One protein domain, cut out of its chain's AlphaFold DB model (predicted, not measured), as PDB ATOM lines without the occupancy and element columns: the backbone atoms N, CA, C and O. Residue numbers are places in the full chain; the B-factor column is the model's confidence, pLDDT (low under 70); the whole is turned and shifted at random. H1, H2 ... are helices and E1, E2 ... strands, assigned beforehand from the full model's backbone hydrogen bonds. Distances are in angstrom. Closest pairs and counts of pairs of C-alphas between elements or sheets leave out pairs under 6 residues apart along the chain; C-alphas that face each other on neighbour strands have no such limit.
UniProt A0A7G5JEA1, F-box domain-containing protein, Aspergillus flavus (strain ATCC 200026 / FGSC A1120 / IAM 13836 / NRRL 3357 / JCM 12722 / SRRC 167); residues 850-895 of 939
ATOM      1  N   THR A 850     123.087 145.425 118.689       86.12
ATOM      2  CA  THR A 850     124.214 145.126 119.577       86.12
ATOM      3  C   THR A 850     125.045 146.378 119.832       86.12
ATOM      4  O   THR A 850     125.394 147.137 118.925       86.12
ATOM      5  N   CYS A 851     125.337 146.625 121.108       86.12
ATOM      6  CA  CYS A 851     126.259 147.665 121.525       86.12
ATOM      7  C   CYS A 851     127.681 147.171 121.294       86.12
ATOM      8  O   CYS A 851     128.079 146.148 121.854       86.12
ATOM      9  N   ILE A 852     128.450 147.901 120.496       86.44
ATOM     10  CA  ILE A 852     129.864 147.621 120.278       86.44
ATOM     11  C   ILE A 852     130.668 148.553 121.196       86.44
ATOM     12  O   ILE A 852     130.494 149.775 121.101       86.44
ATOM     13  N   PRO A 853     131.514 148.014 122.097       84.94
ATOM     14  CA  PRO A 853     132.369 148.834 122.947       84.94
ATOM     15  C   PRO A 853     133.360 149.645 122.093       84.94
ATOM     16  O   PRO A 853     133.776 149.180 121.025       84.94
ATOM     17  N   PRO A 854     133.756 150.848 122.536       81.50
ATOM     18  CA  PRO A 854     134.698 151.667 121.787       81.50
ATOM     19  C   PRO A 854     136.070 150.987 121.713       81.50
ATOM     20  O   PRO A 854     136.575 150.461 122.703       81.50
ATOM     21  N   SER A 855     136.699 151.027 120.536       76.25
ATOM     22  CA  SER A 855     138.049 150.483 120.323       76.25
ATOM     23  C   SER A 855     139.138 151.272 121.060       76.25
ATOM     24  O   SER A 855     140.203 150.727 121.345       76.25
ATOM     25  N   VAL A 856     138.865 152.539 121.396       77.06
ATOM     26  CA  VAL A 856     139.696 153.400 122.245       77.06
ATOM     27  C   VAL A 856     138.800 154.010 123.326       77.06
ATOM     28  O   VAL A 856     137.808 154.648 122.969       77.06
ATOM     29  N   PRO A 857     139.102 153.841 124.626       71.81
ATOM     30  CA  PRO A 857     138.267 154.386 125.690       71.81
ATOM     31  C   PRO A 857     138.256 155.927 125.628       71.81
ATOM     32  O   PRO A 857     139.329 156.538 125.659       71.81
ATOM     33  N   PRO A 858     137.076 156.568 125.525       74.81
ATOM     34  CA  PRO A 858     136.966 158.024 125.531       74.81
ATOM     35  C   PRO A 858     137.390 158.613 126.886       74.81
ATOM     36  O   PRO A 858     137.368 157.931 127.913       74.81
ATOM     37  N   ALA A 859     137.791 159.887 126.891       72.12
ATOM     38  CA  ALA A 859     138.190 160.585 128.113       72.12
ATOM     39  C   ALA A 859     137.039 160.619 129.138       72.12
ATOM     40  O   ALA A 859     135.877 160.761 128.754       72.12
ATOM     41  N   ALA A 860     137.363 160.536 130.436       65.50
ATOM     42  CA  ALA A 860     136.378 160.524 131.529       65.50
ATOM     43  C   ALA A 860     135.406 161.720 131.482       65.50
ATOM     44  O   ALA A 860     134.240 161.573 131.831       65.50
ATOM     45  N   ASP A 861     135.855 162.863 130.959       67.94
ATOM     46  CA  ASP A 861     135.061 164.092 130.833       67.94
ATOM     47  C   ASP A 861     133.988 164.028 129.724       67.94
ATOM     48  O   ASP A 861     133.071 164.848 129.691       67.94
ATOM     49  N   GLN A 862     134.090 163.067 128.798       68.38
ATOM     50  CA  GLN A 862     133.124 162.839 127.710       68.38
ATOM     51  C   GLN A 862     132.121 161.721 128.029       68.38
ATOM     52  O   GLN A 862     131.124 161.562 127.320       68.38
ATOM     53  N   LEU A 863     132.369 160.954 129.093       73.44
ATOM     54  CA  LEU A 863     131.513 159.863 129.541       73.44
ATOM     55  C   LEU A 863     130.396 160.414 130.429       73.44
ATOM     56  O   LEU A 863     130.634 161.004 131.479       73.44
ATOM     57  N   LYS A 864     129.145 160.195 130.012       72.62
ATOM     58  CA  LYS A 864     127.953 160.528 130.810       72.62
ATOM     59  C   LYS A 864     127.505 159.362 131.704       72.62
ATOM     60  O   LYS A 864     126.551 159.511 132.463       72.62
ATOM     61  N   GLY A 865     128.165 158.205 131.601       75.62
ATOM     62  CA  GLY A 865     127.876 156.986 132.357       75.62
ATOM     63  C   GLY A 865     129.078 156.039 132.440       75.62
ATOM     64  O   GLY A 865     130.192 156.401 132.071       75.62
ATOM     65  N   GLU A 866     128.854 154.823 132.945       78.06
ATOM     66  CA  GLU A 866     129.904 153.801 133.076       78.06
ATOM     67  C   GLU A 866     130.436 153.343 131.710       78.06
ATOM     68  O   GLU A 866     129.661 153.118 130.779       78.06
ATOM     69  N   LEU A 867     131.759 153.167 131.604       80.31
ATOM     70  CA  LEU A 867     132.415 152.709 130.380       80.31
ATOM     71  C   LEU A 867     131.919 151.310 129.986       80.31
ATOM     72  O   LEU A 867     131.989 150.363 130.774       80.31
ATOM     73  N   VAL A 868     131.478 151.161 128.736       81.19
ATOM     74  CA  VAL A 868     131.075 149.859 128.197       81.19
ATOM     75  C   VAL A 868     132.312 149.042 127.834       81.19
ATOM     76  O   VAL A 868     133.069 149.410 126.939       81.19
ATOM     77  N   THR A 869     132.502 147.908 128.507       79.62
ATOM     78  CA  THR A 869     133.661 147.016 128.316       79.62
ATOM     79  C   THR A 869     133.336 145.726 127.565       79.62
ATOM     80  O   THR A 869     134.241 145.078 127.046       79.62
ATOM     81  N   ALA A 870     132.057 145.356 127.470       81.69
ATOM     82  CA  ALA A 870     131.593 144.153 126.786       81.69
ATOM     83  C   ALA A 870     130.381 144.467 125.896       81.69
ATOM     84  O   ALA A 870     129.584 145.340 126.248       81.69
ATOM     85  N   PRO A 871     130.213 143.760 124.766       82.75
ATOM     86  CA  PRO A 871     129.029 143.908 123.939       82.75
ATOM     87  C   PRO A 871     127.789 143.367 124.659       82.75
ATOM     88  O   PRO A 871     127.817 142.297 125.265       82.75
ATOM     89  N   PHE A 872     126.687 144.104 124.571       83.38
ATOM     90  CA  PHE A 872     125.372 143.703 125.077       83.38
ATOM     91  C   PHE A 872     124.281 144.136 124.093       83.38
ATOM     92  O   PHE A 872     124.533 144.948 123.203       83.38
ATOM     93  N   SER A 873     123.073 143.582 124.213       79.88
ATOM     94  CA  SER A 873     121.954 143.979 123.348       79.88
ATOM     95  C   SER A 873     121.550 145.428 123.627       79.88
ATOM     96  O   SER A 873     121.270 145.778 124.768       79.88
ATOM     97  N   CYS A 874     121.503 146.263 122.591       77.44
ATOM     98  CA  CYS A 874     121.007 147.641 122.656       77.44
ATOM     99  C   CYS A 874     119.661 147.800 121.932       77.44
ATOM    100  O   CYS A 874     119.329 148.890 121.470       77.44
ATOM    101  N   ALA A 875     118.893 146.711 121.810       68.00
ATOM    102  CA  ALA A 875     117.571 146.730 121.182       68.00
ATOM    103  C   ALA A 875     116.560 147.601 121.954       68.00
ATOM    104  O   ALA A 875     115.654 148.170 121.351       68.00
ATOM    105  N   LEU A 876     116.729 147.738 123.274       66.81
ATOM    106  CA  LEU A 876     115.911 148.610 124.116       66.81
ATOM    107  C   LEU A 876     116.533 150.013 124.212       66.81
ATOM    108  O   LEU A 876     117.737 150.156 124.409       66.81
ATOM    109  N   GLU A 877     115.707 151.061 124.148       69.62
ATOM    110  CA  GLU A 877     116.173 152.458 124.232       69.62
ATOM    111  C   GLU A 877     116.986 152.775 125.513       69.62
ATOM    112  O   GLU A 877     118.016 153.441 125.404       69.62
ATOM    113  N   PRO A 878     116.632 152.264 126.716       68.50
ATOM    114  CA  PRO A 878     117.465 152.420 127.913       68.50
ATOM    115  C   PRO A 878     118.870 151.821 127.755       68.50
ATOM    116  O   PRO A 878     119.854 152.418 128.192       68.50
ATOM    117  N   ASP A 879     118.975 150.676 127.082       74.75
ATOM    118  CA  ASP A 879     120.240 149.984 126.830       74.75
ATOM    119  C   ASP A 879     121.058 150.679 125.734       74.75
ATOM    120  O   ASP A 879     122.287 150.737 125.803       74.75
ATOM    121  N   LYS A 880     120.390 151.302 124.761       75.75
ATOM    122  CA  LYS A 880     121.009 152.183 123.764       75.75
ATOM    123  C   LYS A 880     121.539 153.480 124.386       75.75
ATOM    124  O   LYS A 880     122.656 153.895 124.069       75.75
ATOM    125  N   ASN A 881     120.802 154.080 125.320       76.88
ATOM    126  CA  ASN A 881     121.269 155.226 126.105       76.88
ATOM    127  C   ASN A 881     122.445 154.837 127.012       76.88
ATOM    128  O   ASN A 881     123.430 155.564 127.087       76.88
ATOM    129  N   ARG A 882     122.406 153.656 127.641       79.00
ATOM    130  CA  ARG A 882     123.549 153.102 128.385       79.00
ATOM    131  C   ARG A 882     124.767 152.895 127.481       79.00
ATOM    132  O   ARG A 882     125.874 153.253 127.869       79.00
ATOM    133  N   CYS A 883     124.558 152.360 126.279       81.88
ATOM    134  CA  CYS A 883     125.610 152.125 125.294       81.88
ATOM    135  C   CYS A 883     126.306 153.430 124.883       81.88
ATOM    136  O   CYS A 883     127.524 153.542 124.986       81.88
ATOM    137  N   THR A 884     125.523 154.435 124.485       81.00
ATOM    138  CA  THR A 884     126.028 155.740 124.027       81.00
ATOM    139  C   THR A 884     126.656 156.558 125.155       81.00
ATOM    140  O   THR A 884     127.737 157.116 124.975       81.00
ATOM    141  N   ASN A 885     126.044 156.583 126.344       81.00
ATOM    142  CA  ASN A 885     126.590 157.291 127.509       81.00
ATOM    143  C   ASN A 885     127.902 156.682 128.020       81.00
ATOM    144  O   ASN A 885     128.721 157.407 128.584       81.00
ATOM    145  N   GLY A 886     128.095 155.376 127.815       80.44
ATOM    146  CA  GLY A 886     129.326 154.653 128.127       80.44
ATOM    147  C   GLY A 886     130.339 154.591 126.977       80.44
ATOM    148  O   GLY A 886     131.271 153.789 127.035       80.44
ATOM    149  N   GLY A 887     130.158 155.411 125.932       77.69
ATOM    150  CA  GLY A 887     131.105 155.579 124.826       77.69
ATOM    151  C   GLY A 887     131.031 154.529 123.712       77.69
ATOM    152  O   GLY A 887     131.837 154.587 122.789       77.69
ATOM    153  N   GLY A 888     130.100 153.575 123.775       83.19
ATOM    154  CA  GLY A 888     129.887 152.552 122.747       83.19
ATOM    155  C   GLY A 888     128.969 153.008 121.610       83.19
ATOM    156  O   GLY A 888     128.194 153.958 121.740       83.19
ATOM    157  N   SER A 889     129.023 152.296 120.480       82.00
ATOM    158  CA  SER A 889     128.126 152.518 119.339       82.00
ATOM    159  C   SER A 889     127.111 151.383 119.223       82.00
ATOM    160  O   SER A 889     127.497 150.225 119.062       82.00
ATOM    161  N   CYS A 890     125.819 151.705 119.268       82.56
ATOM    162  CA  CYS A 890     124.750 150.734 119.042       82.56
ATOM    163  C   CYS A 890     124.534 150.535 117.536       82.56
ATOM    164  O   CYS A 890     124.122 151.469 116.847       82.56
ATOM    165  N   GLN A 891     124.809 149.333 117.026       82.75
ATOM    166  CA  GLN A 891     124.535 148.966 115.636       82.75
ATOM    167  C   GLN A 891     123.288 148.081 115.567       82.75
ATOM    168  O   GLN A 891     123.213 147.030 116.202       82.75
ATOM    169  N   THR A 892     122.293 148.510 114.792       82.31
ATOM    170  CA  THR A 892     121.091 147.715 114.513       82.31
ATOM    171  C   THR A 892     121.379 146.756 113.364       82.31
ATOM    172  O   THR A 892     121.644 147.202 112.250       82.31
ATOM    173  N   ILE A 893     121.329 145.451 113.636       81.38
ATOM    174  CA  ILE A 893     121.558 144.390 112.645       81.38
ATOM    175  C   ILE A 893     120.248 144.103 111.909       81.38
ATOM    176  O   ILE A 893     120.195 144.140 110.680       81.38
ATOM    177  N   HIS A 894     119.173 143.896 112.673       86.44
ATOM    178  CA  HIS A 894     117.823 143.709 112.159       86.44
ATOM    179  C   HIS A 894     116.866 144.704 112.808       86.44
ATOM    180  O   HIS A 894     116.767 144.805 114.028       86.44
ATOM    181  N   ASP A 895     116.151 145.454 111.974       88.19
ATOM    182  CA  ASP A 895     115.178 146.445 112.416       88.19
ATOM    183  C   ASP A 895     113.770 145.846 112.357       88.19
ATOM    184  O   ASP A 895     113.222 145.604 111.276       88.19
TER     185      ASP A 895
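This is residues 850 to 895 of the 939 residues of the protein "F-box domain-containing protein" of Aspergillus flavus (strain ATCC 200026 / FGSC A1120 / IAM 13836 / NRRL 3357 / JCM 12722 / SRRC 167) (UniProt A0A7G5JEA1). Little regular structure is present: one short helix, H1, packs on a two-strand antiparallel ribbon of E1 and E2, and a long loop, residues 853 to 876, reaches out and folds back. The 46 printed residues hold E1, H1 and E2 in that order, a mixed class with under half in named elements. The whole is compact, radius of gyration of the C-alphas 9.9 A, and elongated, 32 by 20 by 13 A.

E1, residues 850 to 852, begins with C-alpha 850 at (124.214, 145.126, 119.577). H1, residues 877 to 885, is 11.9 A long. E2, residues 889 to 894, is 15.3 A long and ends with C-alpha 894 at (117.823, 143.709, 112.159).

E1 and E2 are antiparallel; N 852 and O 889, 2.9 A apart, are within hydrogen-bond range. Residues 850 to 851 also pair with 872 to 873, antiparallel. The closest C-alphas of E1 and H1 are Cys 851 and Cys 883, 5.9 A; of H1 and E2, Lys 880 and Cys 890, 6.2 A. In H1 every O i to N i+4 pair is within range.

The farthest C-alphas, Asp 861 and His 894, are 32.6 A apart. The printed part has no cut; the E1 to H1 link is long. Residues 860 to 862 and 875 to 878 have pLDDT under 70.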